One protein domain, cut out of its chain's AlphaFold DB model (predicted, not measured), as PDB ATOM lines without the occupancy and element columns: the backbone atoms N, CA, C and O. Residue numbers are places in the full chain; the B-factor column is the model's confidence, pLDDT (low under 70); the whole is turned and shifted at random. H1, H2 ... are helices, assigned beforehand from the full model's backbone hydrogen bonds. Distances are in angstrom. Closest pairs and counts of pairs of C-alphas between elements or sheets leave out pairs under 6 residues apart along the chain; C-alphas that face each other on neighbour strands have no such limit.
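Overview. This is residues 3 to 105 of the 486 residues of the protein "DNA helicase" of Leptospira interrogans serovar Pyrogenes str. 200701872 (UniProt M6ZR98). H3, H4 and H5 lie side by side in a row, alternating in direction, and H6 packs steeply on the later part of H5. Small H1 sits loosely near the beginning of H3, with H2 beyond it, near H1 but apart from H3; residues 17 to 23 and 59 to 64 stick out. The printed part has 103 residues, six helices, H1 to H6, and no named strand: all helix, only just compact, close to loose, radius of gyration of the C-alphas 15.3 A, spans 41 by 36 by 24 A.

Along the chain. H1, residues 3 to 6, begins at C-alpha 3 (283.117, 247.282, 421.606). H2 is residues 10 to 16, H3 24 to 37, H4 41 to 51. H5, 63 to 86, is 34.6 A long; H6, 90 to 103, ends at C-alpha 103 (271.682, 224.307, 423.734).

Arrangement. H1 and H2 are close but not clearly touching, closest C-alphas Gly 3 and Pro 10, 6.4 A. Hairpin H3 and H4 touch at a shallow tilt of 12 degrees, closest C-alphas Leu 35 and Leu 44, 5.7 A. Hairpin H4 and H5 touch through H5's residues 76 to 83 alone, at 20 degrees, closest C-alphas Phe 45 and Phe 76, 6.2 A. H5 and H6 touch at a steep 55 degrees, closest C-alphas Leu 79 and Val 93, 6.4 A. Every O i to N i+4 pair is within hydrogen-bond range in H3 to H6; H2 has 0 of 3, but 3 of 4 O i to N i+3 pairs.

Size, cuts and confidence. The C-alphas of Ser 20 and Lys 105 are farthest apart, 42.9 A. The printed part has no cut; the link H4 to H5 is long. pLDDT is under 70 in 27 residues, among them 56 to 64.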
ATOM      1  N   GLY A   3     282.168 247.224 422.711       55.66
ATOM      2  CA  GLY A   3     283.117 247.282 421.606       55.66
ATOM      3  C   GLY A   3     282.648 246.641 420.302       55.66
ATOM      4  O   GLY A   3     282.850 247.258 419.274       55.66
ATOM      5  N   ASP A   4     281.962 245.494 420.300       63.28
ATOM      6  CA  ASP A   4     281.549 244.867 419.026       63.28
ATOM      7  C   ASP A   4     280.277 245.504 418.448       63.28
ATOM      8  O   ASP A   4     280.121 245.621 417.236       63.28
ATOM      9  N   LEU A   5     279.375 245.959 419.325       68.75
ATOM     10  CA  LEU A   5     278.089 246.556 418.948       68.75
ATOM     11  C   LEU A   5     278.259 247.949 418.324       68.75
ATOM     12  O   LEU A   5     277.538 248.326 417.402       68.75
ATOM     13  N   PHE A   6     279.225 248.709 418.841       72.19
ATOM     14  CA  PHE A   6     279.549 250.065 418.392       72.19
ATOM     15  C   PHE A   6     280.902 250.151 417.673       72.19
ATOM     16  O   PHE A   6     281.331 251.247 417.314       72.19
ATOM     17  N   GLN A   7     281.565 249.009 417.458       71.25
ATOM     18  CA  GLN A   7     282.892 248.895 416.840       71.25
ATOM     19  C   GLN A   7     283.963 249.763 417.522       71.25
ATOM     20  O   GLN A   7     284.834 250.359 416.886       71.25
ATOM     21  N   ILE A   8     283.895 249.849 418.850       71.88
ATOM     22  CA  ILE A   8     284.850 250.591 419.671       71.88
ATOM     23  C   ILE A   8     285.998 249.652 420.035       71.88
ATOM     24  O   ILE A   8     285.825 248.681 420.776       71.88
ATOM     25  N   HIS A   9     287.194 249.967 419.538       69.31
ATOM     26  CA  HIS A   9     288.401 249.231 419.892       69.31
ATOM     27  C   HIS A   9     288.613 249.252 421.423       69.31
ATOM     28  O   HIS A   9     288.480 250.320 422.027       69.31
ATOM     29  N   PRO A  10     288.998 248.134 422.074       72.69
ATOM     30  CA  PRO A  10     289.118 248.063 423.534       72.69
ATOM     31  C   PRO A  10     290.026 249.134 424.152       72.69
ATOM     32  O   PRO A  10     289.747 249.630 425.239       72.69
ATOM     33  N   ALA A  11     291.080 249.543 423.436       73.81
ATOM     34  CA  ALA A  11     291.985 250.610 423.874       73.81
ATOM     35  C   ALA A  11     291.321 251.997 423.936       73.81
ATOM     36  O   ALA A  11     291.851 252.895 424.581       73.81
ATOM     37  N   HIS A  12     290.190 252.183 423.248       69.94
ATOM     38  CA  HIS A  12     289.466 253.447 423.207       69.94
ATOM     39  C   HIS A  12     288.308 253.505 424.207       69.94
ATOM     40  O   HIS A  12     287.807 254.597 424.441       69.94
ATOM     41  N   LEU A  13     287.922 252.386 424.836       68.19
ATOM     42  CA  LEU A  13     286.860 252.337 425.855       68.19
ATOM     43  C   LEU A  13     287.018 253.382 426.980       68.19
ATOM     44  O   LEU A  13     286.009 253.991 427.324       68.19
ATOM     45  N   PRO A  14     288.231 253.689 427.493       70.88
ATOM     46  CA  PRO A  14     288.398 254.716 428.527       70.88
ATOM     47  C   PRO A  14     287.994 256.130 428.082       70.88
ATOM     48  O   PRO A  14     287.653 256.955 428.921       70.88
ATOM     49  N   TYR A  15     287.992 256.425 426.774       64.50
ATOM     50  CA  TYR A  15     287.503 257.707 426.243       64.50
ATOM     51  C   TYR A  15     285.967 257.807 426.238       64.50
ATOM     52  O   TYR A  15     285.433 258.889 426.011       64.50
ATOM     53  N   PHE A  16     285.263 256.696 426.481       63.50
ATOM     54  CA  PHE A  16     283.801 256.617 426.562       63.50
ATOM     55  C   PHE A  16     283.290 256.491 428.015       63.50
ATOM     56  O   PHE A  16     282.083 256.541 428.232       63.50
ATOM     57  N   ASP A  17     284.175 256.376 429.018       57.62
ATOM     58  CA  ASP A  17     283.793 256.338 430.445       57.62
ATOM     59  C   ASP A  17     283.326 257.717 430.974       57.62
ATOM     60  O   ASP A  17     282.550 257.796 431.929       57.62
ATOM     61  N   GLU A  18     283.736 258.817 430.330       53.38
ATOM     62  CA  GLU A  18     283.349 260.195 430.671       53.38
ATOM     63  C   GLU A  18     282.256 260.731 429.727       53.38
ATOM     64  O   GLU A  18     282.482 261.642 428.931       53.38
ATOM     65  N   HIS A  19     281.043 260.178 429.760       53.12
ATOM     66  CA  HIS A  19     279.971 260.729 428.925       53.12
ATOM     67  C   HIS A  19     279.359 262.017 429.500       53.12
ATOM     68  O   HIS A  19     278.745 262.020 430.572       53.12
ATOM     69  N   SER A  20     279.438 263.097 428.706       55.47
ATOM     70  CA  SER A  20     278.438 264.168 428.709       55.47
ATOM     71  C   SER A  20     277.055 263.574 428.403       55.47
ATOM     72  O   SER A  20     276.928 262.485 427.844       55.47
ATOM     73  N   ILE A  21     275.991 264.271 428.787       54.75
ATOM     74  CA  ILE A  21     274.599 263.805 428.658       54.75
ATOM     75  C   ILE A  21     274.181 263.540 427.186       54.75
ATOM     76  O   ILE A  21     273.183 262.862 426.967       54.75
ATOM     77  N   ASP A  22     274.988 263.963 426.204       58.84
ATOM     78  CA  ASP A  22     274.646 264.025 424.776       58.84
ATOM     79  C   ASP A  22     275.350 262.976 423.883       58.84
ATOM     80  O   ASP A  22     275.409 263.145 422.664       58.84
ATOM     81  N   SER A  23     275.931 261.903 424.435       70.62
ATOM     82  CA  SER A  23     276.582 260.887 423.592       70.62
ATOM     83  C   SER A  23     275.582 260.025 422.809       70.62
ATOM     84  O   SER A  23     274.536 259.610 423.319       70.62
ATOM     85  N   TYR A  24     275.929 259.728 421.553       75.62
ATOM     86  CA  TYR A  24     275.119 258.922 420.633       75.62
ATOM     87  C   TYR A  24     274.826 257.532 421.216       75.62
ATOM     88  O   TYR A  24     273.673 257.105 421.261       75.62
ATOM     89  N   GLU A  25     275.848 256.866 421.752       76.88
ATOM     90  CA  GLU A  25     275.761 255.520 422.318       76.88
ATOM     91  C   GLU A  25     274.789 255.472 423.505       76.88
ATOM     92  O   GLU A  25     273.959 254.568 423.597       76.88
ATOM     93  N   LYS A  26     274.832 256.481 424.386       77.62
ATOM     94  CA  LYS A  26     273.927 256.573 425.536       77.62
ATOM     95  C   LYS A  26     272.488 256.838 425.105       77.62
ATOM     96  O   LYS A  26     271.585 256.169 425.598       77.62
ATOM     97  N   SER A  27     272.283 257.743 424.144       81.62
ATOM     98  CA  SER A  27     270.948 258.037 423.607       81.62
ATOM     99  C   SER A  27     270.277 256.798 422.994       81.62
ATOM    100  O   SER A  27     269.080 256.578 423.174       81.62
ATOM    101  N   ILE A  28     271.063 255.939 422.340       84.38
ATOM    102  CA  ILE A  28     270.591 254.683 421.756       84.38
ATOM    103  C   ILE A  28     270.274 253.651 422.830       84.38
ATOM    104  O   ILE A  28     269.220 253.023 422.770       84.38
ATOM    105  N   LEU A  29     271.140 253.492 423.832       84.69
ATOM    106  CA  LEU A  29     270.884 252.571 424.939       84.69
ATOM    107  C   LEU A  29     269.628 252.968 425.729       84.69
ATOM    108  O   LEU A  29     268.823 252.099 426.068       84.69
ATOM    109  N   ASP A  30     269.418 254.263 425.971       84.62
ATOM    110  CA  ASP A  30     268.207 254.772 426.622       84.62
ATOM    111  C   ASP A  30     266.959 254.547 425.749       84.62
ATOM    112  O   ASP A  30     265.902 254.144 426.255       84.62
ATOM    113  N   ARG A  31     267.074 254.712 424.423       87.62
ATOM    114  CA  ARG A  31     266.006 254.372 423.469       87.62
ATOM    115  C   ARG A  31     265.678 252.880 423.499       87.62
ATOM    116  O   ARG A  31     264.508 252.529 423.615       87.62
ATOM    117  N   TRP A  32     266.676 252.001 423.445       89.50
ATOM    118  CA  TRP A  32     266.479 250.551 423.516       89.50
ATOM    119  C   TRP A  32     265.855 250.118 424.838       89.50
ATOM    120  O   TRP A  32     264.929 249.310 424.844       89.50
ATOM    121  N   LYS A  33     266.281 250.716 425.953       88.56
ATOM    122  CA  LYS A  33     265.664 250.490 427.262       88.56
ATOM    123  C   LYS A  33     264.188 250.894 427.270       88.56
ATOM    124  O   LYS A  33     263.356 250.155 427.791       88.56
ATOM    125  N   THR A  34     263.855 252.030 426.661       90.06
ATOM    126  CA  THR A  34     262.464 252.494 426.546       90.06
ATOM    127  C   THR A  34     261.638 251.526 425.695       90.06
ATOM    128  O   THR A  34     260.598 251.056 426.143       90.06
ATOM    129  N   LEU A  35     262.145 251.128 424.523       88.94
ATOM    130  CA  LEU A  35     261.482 250.157 423.643       88.94
ATOM    131  C   LEU A  35     261.275 248.795 424.320       88.94
ATOM    132  O   LEU A  35     260.226 248.177 424.136       88.94
ATOM    133  N   SER A  36     262.239 248.337 425.125       87.75
ATOM    134  CA  SER A  36     262.090 247.094 425.886       87.75
ATOM    135  C   SER A  36     261.044 247.207 426.995       87.75
ATOM    136  O   SER A  36     260.282 246.267 427.201       87.75
ATOM    137  N   MET A  37     260.970 248.354 427.683       86.25
ATOM    138  CA  MET A  37     259.962 248.600 428.722       86.25
ATOM    139  C   MET A  37     258.551 248.701 428.131       86.25
ATOM    140  O   MET A  37     257.604 248.183 428.715       86.25
ATOM    141  N   ASP A  38     258.427 249.293 426.943       87.06
ATOM    142  CA  ASP A  38     257.169 249.403 426.197       87.06
ATOM    143  C   ASP A  38     256.774 248.094 425.481       87.06
ATOM    144  O   ASP A  38     255.780 248.063 424.753       87.06
ATOM    145  N   ARG A  39     257.550 247.012 425.656       84.06
ATOM    146  CA  ARG A  39     257.378 245.702 424.998       84.06
ATOM    147  C   ARG A  39     257.359 245.767 423.463       84.06
ATOM    148  O   ARG A  39     256.811 244.890 422.795       84.06
ATOM    149  N   LYS A  40     258.007 246.773 422.872       87.50
ATOM    150  CA  LYS A  40     258.139 246.945 421.417       87.50
ATOM    151  C   LYS A  40     259.366 246.204 420.883       87.50
ATOM    152  O   LYS A  40     260.289 246.807 420.340       87.50
ATOM    153  N   PHE A  41     259.391 244.881 421.044       86.44
ATOM    154  CA  PHE A  41     260.566 244.058 420.723       86.44
ATOM    155  C   PHE A  41     260.920 244.025 419.229       86.44
ATOM    156  O   PHE A  41     262.095 243.957 418.881       86.44
ATOM    157  N   SER A  42     259.934 244.140 418.337       86.31
ATOM    158  CA  SER A  42     260.171 244.261 416.893       86.31
ATOM    159  C   SER A  42     260.957 245.532 416.547       86.31
ATOM    160  O   SER A  42     261.950 245.471 415.824       86.31
ATOM    161  N   GLU A  43     260.548 246.676 417.104       85.94
ATOM    162  CA  GLU A  43     261.249 247.955 416.953       85.94
ATOM    163  C   GLU A  43     262.609 247.938 417.656       85.94
ATOM    164  O   GLU A  43     263.572 248.483 417.124       85.94
ATOM    165  N   LEU A  44     262.709 247.282 418.818       87.56
ATOM    166  CA  LEU A  44     263.964 247.108 419.546       87.56
ATOM    167  C   LEU A  44     264.998 246.357 418.704       87.56
ATOM    168  O   LEU A  44     266.091 246.871 418.497       87.56
ATOM    169  N   PHE A  45     264.668 245.165 418.200       88.62
ATOM    170  CA  PHE A  45     265.611 244.367 417.413       88.62
ATOM    171  C   PHE A  45     265.977 245.041 416.094       88.62
ATOM    172  O   PHE A  45     267.143 245.032 415.709       88.62
ATOM    173  N   ARG A  46     265.012 245.702 415.446       85.31
ATOM    174  CA  ARG A  46     265.273 246.501 414.249       85.31
ATOM    175  C   ARG A  46     266.206 247.679 414.533       85.31
ATOM    176  O   ARG A  46     267.151 247.896 413.787       85.31
ATOM    177  N   SER A  47     265.979 248.407 415.626       85.44
ATOM    178  CA  SER A  47     266.846 249.507 416.061       85.44
ATOM    179  C   SER A  47     268.237 249.002 416.454       85.44
ATOM    180  O   SER A  47     269.226 249.668 416.173       85.44
ATOM    181  N   ILE A  48     268.357 247.803 417.029       85.31
ATOM    182  CA  ILE A  48     269.659 247.161 417.244       85.31
ATOM    183  C   ILE A  48     270.329 246.826 415.906       85.31
ATOM    184  O   ILE A  48     271.534 246.994 415.796       85.31
ATOM    185  N   GLU A  49     269.604 246.389 414.878       82.00
ATOM    186  CA  GLU A  49     270.187 246.105 413.557       82.00
ATOM    187  C   GLU A  49     270.635 247.382 412.818       82.00
ATOM    188  O   GLU A  49     271.718 247.398 412.239       82.00
ATOM    189  N   GLU A  50     269.816 248.438 412.847       81.81
ATOM    190  CA  GLU A  50     269.996 249.667 412.056       81.81
ATOM    191  C   GLU A  50     270.842 250.740 412.766       81.81
ATOM    192  O   GLU A  50     271.686 251.373 412.133       81.81
ATOM    193  N   ASP A  51     270.619 250.966 414.066       80.62
ATOM    194  CA  ASP A  51     271.253 252.064 414.813       80.62
ATOM    195  C   ASP A  51     272.583 251.645 415.463       80.62
ATOM    196  O   ASP A  51     273.402 252.497 415.839       80.62
ATOM    197  N   SER A  52     272.813 250.333 415.604       78.75
ATOM    198  CA  SER A  52     274.121 249.820 416.005       78.75
ATOM    199  C   SER A  52     275.115 249.892 414.850       78.75
ATOM    200  O   SER A  52     274.762 249.954 413.676       78.75
ATOM    201  N   ARG A  53     276.405 249.835 415.182       75.19
ATOM    202  CA  ARG A  53     277.464 249.771 414.171       75.19
ATOM    203  C   ARG A  53     277.872 248.337 413.861       75.19
ATOM    204  O   ARG A  53     278.905 248.154 413.242       75.19
ATOM    205  N   ILE A  54     277.097 247.317 414.245       74.62
ATOM    206  CA  ILE A  54     277.480 245.896 414.093       74.62
ATOM    207  C   ILE A  54     277.853 245.542 412.640       74.62
ATOM    208  O   ILE A  54     278.734 244.705 412.423       74.62
ATOM    209  N   PHE A  55     277.223 246.205 411.663       72.62
ATOM    210  CA  PHE A  55     277.376 245.948 410.225       72.62
ATOM    211  C   PHE A  55     278.132 247.050 409.457       72.62
ATOM    212  O   PHE A  55     278.102 247.037 408.231       72.62
ATOM    213  N   LEU A  56     278.778 248.011 410.136       68.56
ATOM    214  CA  LEU A  56     279.313 249.232 409.503       68.56
ATOM    215  C   LEU A  56     280.687 249.057 408.813       68.56
ATOM    216  O   LEU A  56     281.039 249.877 407.972       68.56
ATOM    217  N   THR A  57     281.488 248.042 409.166       56.78
ATOM    218  CA  THR A  57     282.906 247.933 408.717       56.78
ATOM    219  C   THR A  57     283.206 246.860 407.689       56.78
ATOM    220  O   THR A  57     284.349 246.775 407.251       56.78
ATOM    221  N   GLU A  58     282.259 246.005 407.344       56.34
ATOM    222  CA  GLU A  58     282.543 244.893 406.444       56.34
ATOM    223  C   GLU A  58     281.897 245.234 405.095       56.34
ATOM    224  O   GLU A  58     280.694 245.491 405.024       56.34
ATOM    225  N   ASP A  59     282.716 245.359 404.045       55.91
ATOM    226  CA  ASP A  59     282.238 245.642 402.692       55.91
ATOM    227  C   ASP A  59     281.133 244.637 402.332       55.91
ATOM    228  O   ASP A  59     281.273 243.442 402.587       55.91
ATOM    229  N   ALA A  60     280.040 245.098 401.710       53.38
ATOM    230  CA  ALA A  60     278.850 244.291 401.391       53.38
ATOM    231  C   ALA A  60     279.112 243.071 400.471       53.38
ATOM    232  O   ALA A  60     278.179 242.372 400.084       53.38
ATOM    233  N   THR A  61     280.368 242.835 400.093       53.38
ATOM    234  CA  THR A  61     280.861 241.700 399.310       53.38
ATOM    235  C   THR A  61     281.517 240.601 400.154       53.38
ATOM    236  O   THR A  61     281.899 239.578 399.590       53.38
ATOM    237  N   ASP A  62     281.690 240.788 401.467       64.88
ATOM    238  CA  ASP A  62     282.299 239.785 402.345       64.88
ATOM    239  C   ASP A  62     281.275 238.711 402.765       64.88
ATOM    240  O   ASP A  62     280.213 239.000 403.322       64.88
ATOM    241  N   ILE A  63     281.601 237.445 402.499       65.12
ATOM    242  CA  ILE A  63     280.768 236.281 402.840       65.12
ATOM    243  C   ILE A  63     280.587 236.182 404.358       65.12
ATOM    244  O   ILE A  63     279.524 235.782 404.838       65.12
ATOM    245  N   ASP A  64     281.608 236.552 405.130       65.38
ATOM    246  CA  ASP A  64     281.530 236.479 406.586       65.38
ATOM    247  C   ASP A  64     280.607 237.566 407.162       65.38
ATOM    248  O   ASP A  64     279.912 237.312 408.152       65.38
ATOM    249  N   TRP A  65     280.490 238.715 406.488       72.50
ATOM    250  CA  TRP A  65     279.512 239.753 406.823       72.50
ATOM    251  C   TRP A  65     278.076 239.304 406.574       72.50
ATOM    252  O   TRP A  65     277.227 239.436 407.462       72.50
ATOM    253  N   GLU A  66     277.798 238.736 405.396       69.44
ATOM    254  CA  GLU A  66     276.468 238.202 405.077       69.44
ATOM    255  C   GLU A  66     276.060 237.144 406.107       69.44
ATOM    256  O   GLU A  66     274.978 237.230 406.690       69.44
ATOM    257  N   ARG A  67     276.966 236.210 406.429       70.88
ATOM    258  CA  ARG A  67     276.740 235.178 407.450       70.88
ATOM    259  C   ARG A  67     276.443 235.771 408.816       70.88
ATOM    260  O   ARG A  67     275.484 235.371 409.474       70.88
ATOM    261  N   LYS A  68     277.261 236.723 409.263       75.62
ATOM    262  CA  LYS A  68     277.080 237.398 410.551       75.62
ATOM    263  C   LYS A  68     275.710 238.068 410.610       75.62
ATOM    264  O   LYS A  68     274.973 237.857 411.572       75.62
ATOM    265  N   ARG A  69     275.328 238.804 409.566       77.06
ATOM    266  CA  ARG A  69     274.019 239.458 409.447       77.06
ATOM    267  C   ARG A  69     272.862 238.464 409.474       77.06
ATOM    268  O   ARG A  69     271.916 238.664 410.237       77.06
ATOM    269  N   THR A  70     272.948 237.391 408.698       75.06
ATOM    270  CA  THR A  70     271.947 236.319 408.674       75.06
ATOM    271  C   THR A  70     271.790 235.684 410.059       75.06
ATOM    272  O   THR A  70     270.669 235.561 410.551       75.06
ATOM    273  N   ASN A  71     272.892 235.398 410.756       79.12
ATOM    274  CA  ASN A  71     272.859 234.843 412.112       79.12
ATOM    275  C   ASN A  71     272.161 235.781 413.111       79.12
ATOM    276  O   ASN A  71     271.292 235.340 413.864       79.12
ATOM    277  N   TYR A  72     272.486 237.079 413.109       81.75
ATOM    278  CA  TYR A  72     271.814 238.052 413.984       81.75
ATOM    279  C   TYR A  72     270.309 238.124 413.709       81.75
ATOM    280  O   TYR A  72     269.512 238.109 414.647       81.75
ATOM    281  N   ARG A  73     269.903 238.128 412.435       82.31
ATOM    282  CA  ARG A  73     268.486 238.125 412.042       82.31
ATOM    283  C   ARG A  73     267.752 236.881 412.511       82.31
ATOM    284  O   ARG A  73     266.636 236.990 413.013       82.31
ATOM    285  N   GLN A  74     268.373 235.711 412.389       79.12
ATOM    286  CA  GLN A  74     267.796 234.458 412.874       79.12
ATOM    287  C   GLN A  74     267.600 234.480 414.389       79.12
ATOM    288  O   GLN A  74     266.523 234.121 414.871       79.12
ATOM    289  N   ILE A  75     268.599 234.964 415.134       84.19
ATOM    290  CA  ILE A  75     268.503 235.123 416.588       84.19
ATOM    291  C   ILE A  75     267.343 236.061 416.934       84.19
ATOM    292  O   ILE A  75     266.462 235.683 417.703       84.19
ATOM    293  N   PHE A  76     267.283 237.252 416.332       86.56
ATOM    294  CA  PHE A  76     266.213 238.214 416.605       86.56
ATOM    295  C   PHE A  76     264.832 237.686 416.228       86.56
ATOM    296  O   PHE A  76     263.882 237.874 416.984       86.56
ATOM    297  N   ARG A  77     264.710 236.968 415.106       83.31
ATOM    298  CA  ARG A  77     263.453 236.343 414.688       83.31
ATOM    299  C   ARG A  77     262.995 235.291 415.693       83.31
ATOM    300  O   ARG A  77     261.826 235.305 416.067       83.31
ATOM    301  N   ARG A  78     263.892 234.411 416.148       84.81
ATOM    302  CA  ARG A  78     263.563 233.375 417.139       84.81
ATOM    303  C   ARG A  78     263.148 233.990 418.473       84.81
ATOM    304  O   ARG A  78     262.131 233.593 419.031       84.81
ATOM    305  N   LEU A  79     263.882 234.999 418.946       87.19
ATOM    306  CA  LEU A  79     263.535 235.719 420.173       87.19
ATOM    307  C   LEU A  79     262.197 236.457 420.046       87.19
ATOM    308  O   LEU A  79     261.401 236.440 420.979       87.19
ATOM    309  N   LEU A  80     261.918 237.066 418.890       87.31
ATOM    310  CA  LEU A  80     260.643 237.734 418.633       87.31
ATOM    311  C   LEU A  80     259.481 236.734 418.580       87.31
ATOM    312  O   LEU A  80     258.431 236.995 419.153       87.31
ATOM    313  N   GLN A  81     259.665 235.575 417.942       85.44
ATOM    314  CA  GLN A  81     258.666 234.503 417.933       85.44
ATOM    315  C   GLN A  81     258.375 233.991 419.346       85.44
ATOM    316  O   GLN A  81     257.211 233.863 419.715       85.44
ATOM    317  N   PHE A  82     259.418 233.761 420.151       87.12
ATOM    318  CA  PHE A  82     259.277 233.390 421.558       87.12
ATOM    319  C   PHE A  82     258.517 234.461 422.350       87.12
ATOM    320  O   PHE A  82     257.594 234.146 423.100       87.12
ATOM    321  N   GLN A  83     258.859 235.734 422.139       89.12
ATOM    322  CA  GLN A  83     258.207 236.858 422.799       89.12
ATOM    323  C   GLN A  83     256.722 236.962 422.434       89.12
ATOM    324  O   GLN A  83     255.901 237.164 423.323       89.12
ATOM    325  N   ILE A  84     256.364 236.783 421.161       86.25
ATOM    326  CA  ILE A  84     254.969 236.820 420.700       86.25
ATOM    327  C   ILE A  84     254.178 235.634 421.264       86.25
ATOM    328  O   ILE A  84     253.062 235.823 421.744       86.25
ATOM    329  N   ALA A  85     254.752 234.429 421.226       88.38
ATOM    330  CA  ALA A  85     254.080 233.213 421.678       88.38
ATOM    331  C   ALA A  85     253.819 233.214 423.192       88.38
ATOM    332  O   ALA A  85     252.733 232.839 423.627       88.38
ATOM    333  N   ASN A  86     254.793 233.668 423.986       86.69
ATOM    334  CA  ASN A  86     254.736 233.603 425.448       86.69
ATOM    335  C   ASN A  86     254.376 234.940 426.114       86.69
ATOM    336  O   ASN A  86     254.272 234.998 427.334       86.69
ATOM    337  N   GLN A  87     254.192 236.015 425.332       85.44
ATOM    338  CA  GLN A  87     254.051 237.396 425.824       85.44
ATOM    339  C   GLN A  87     255.166 237.801 426.799       85.44
ATOM    340  O   GLN A  87     254.931 238.523 427.769       85.44
ATOM    341  N   ALA A  88     256.373 237.318 426.513       84.81
ATOM    342  CA  ALA A  88     257.484 237.339 427.445       84.81
ATOM    343  C   ALA A  88     258.047 238.749 427.682       84.81
ATOM    344  O   ALA A  88     258.047 239.597 426.778       84.81
ATOM    345  N   ASP A  89     258.565 238.982 428.887       87.19
ATOM    346  CA  ASP A  89     259.306 240.199 429.233       87.19
ATOM    347  C   ASP A  89     260.794 240.097 428.857       87.19
ATOM    348  O   ASP A  89     261.307 239.035 428.506       87.19
ATOM    349  N   LEU A  90     261.526 241.218 428.926       87.38
ATOM    350  CA  LEU A  90     262.942 241.260 428.537       87.38
ATOM    351  C   LEU A  90     263.791 240.236 429.309       87.38
ATOM    352  O   LEU A  90     264.700 239.644 428.734       87.38
ATOM    353  N   GLU A  91     263.506 240.027 430.596       88.44
ATOM    354  CA  GLU A  91     264.219 239.045 431.421       88.44
ATOM    355  C   GLU A  91     264.022 237.619 430.898       88.44
ATOM    356  O   GLU A  91     264.999 236.895 430.725       88.44
ATOM    357  N   GLU A  92     262.792 237.251 430.549       88.50
ATOM    358  CA  GLU A  92     262.447 235.933 430.009       88.50
ATOM    359  C   GLU A  92     263.030 235.730 428.601       88.50
ATOM    360  O   GLU A  92     263.577 234.672 428.296       88.50
ATOM    361  N   VAL A  93     263.012 236.766 427.754       88.50
ATOM    362  CA  VAL A  93     263.681 236.747 426.440       88.50
ATOM    363  C   VAL A  93     265.200 236.571 426.593       88.50
ATOM    364  O   VAL A  93     265.834 235.861 425.810       88.50
ATOM    365  N   LEU A  94     265.810 237.187 427.612       89.25
ATOM    366  CA  LEU A  94     267.232 237.007 427.922       89.25
ATOM    367  C   LEU A  94     267.539 235.613 428.478       89.25
ATOM    368  O   LEU A  94     268.625 235.084 428.224       89.25
ATOM    369  N   GLU A  95     266.630 235.021 429.249       89.25
ATOM    370  CA  GLU A  95     266.750 233.633 429.692       89.25
ATOM    371  C   GLU A  95     266.692 232.669 428.511       89.25
ATOM    372  O   GLU A  95     267.573 231.813 428.408       89.25
ATOM    373  N   GLU A  96     265.767 232.874 427.574       87.62
ATOM    374  CA  GLU A  96     265.699 232.097 426.335       87.62
ATOM    375  C   GLU A  96     266.994 232.232 425.527       87.62
ATOM    376  O   GLU A  96     267.588 231.232 425.134       87.62
ATOM    377  N   LEU A  97     267.536 233.445 425.365       88.00
ATOM    378  CA  LEU A  97     268.823 233.630 424.683       88.00
ATOM    379  C   LEU A  97     269.969 232.858 425.369       88.00
ATOM    380  O   LEU A  97     270.819 232.268 424.696       88.00
ATOM    381  N   LYS A  98     270.000 232.827 426.708       88.06
ATOM    382  CA  LYS A  98     270.987 232.041 427.472       88.06
ATOM    383  C   LYS A  98     270.758 230.536 427.330       88.06
ATOM    384  O   LYS A  98     271.732 229.780 427.342       88.06
ATOM    385  N   LEU A  99     269.507 230.089 427.236       86.06
ATOM    386  CA  LEU A  99     269.165 228.694 426.968       86.06
ATOM    387  C   LEU A  99     269.637 228.295 425.570       86.06
ATOM    388  O   LEU A  99     270.339 227.292 425.450       86.06
ATOM    389  N   LEU A 100     269.387 229.129 424.557       82.12
ATOM    390  CA  LEU A 100     269.876 228.926 423.193       82.12
ATOM    391  C   LEU A 100     271.400 228.815 423.155       82.12
ATOM    392  O   LEU A 100     271.936 227.847 422.617       82.12
ATOM    393  N   GLN A 101     272.108 229.722 423.835       82.25
ATOM    394  CA  GLN A 101     273.567 229.667 423.949       82.25
ATOM    395  C   GLN A 101     274.073 228.356 424.583       82.25
ATOM    396  O   GLN A 101     275.132 227.853 424.209       82.25
ATOM    397  N   LYS A 102     273.335 227.790 425.546       80.31
ATOM    398  CA  LYS A 102     273.682 226.511 426.189       80.31
ATOM    399  C   LYS A 102     273.305 225.298 425.334       80.31
ATOM    400  O   LYS A 102     274.019 224.298 425.377       80.31
ATOM    401  N   SER A 103     272.210 225.385 424.580       65.75
ATOM    402  CA  SER A 103     271.682 224.307 423.734       65.75
ATOM    403  C   SER A 103     272.550 224.011 422.509       65.75
ATOM    404  O   SER A 103     272.564 222.875 422.050       65.75
ATOM    405  N   PHE A 104     273.387 224.967 422.079       53.75
ATOM    406  CA  PHE A 104     274.361 224.826 420.984       53.75
ATOM    407  C   PHE A 104     275.421 223.720 421.176       53.75
ATOM    408  O   PHE A 104     276.263 223.516 420.306       53.75
ATOM    409  N   LYS A 105     275.415 223.002 422.308       50.78
ATOM    410  CA  LYS A 105     276.201 221.770 422.489       50.78
ATOM    411  C   LYS A 105     275.524 220.508 421.941       50.78
ATOM    412  O   LYS A 105     276.197 219.486 421.872       50.78
TER     413      LYS A 105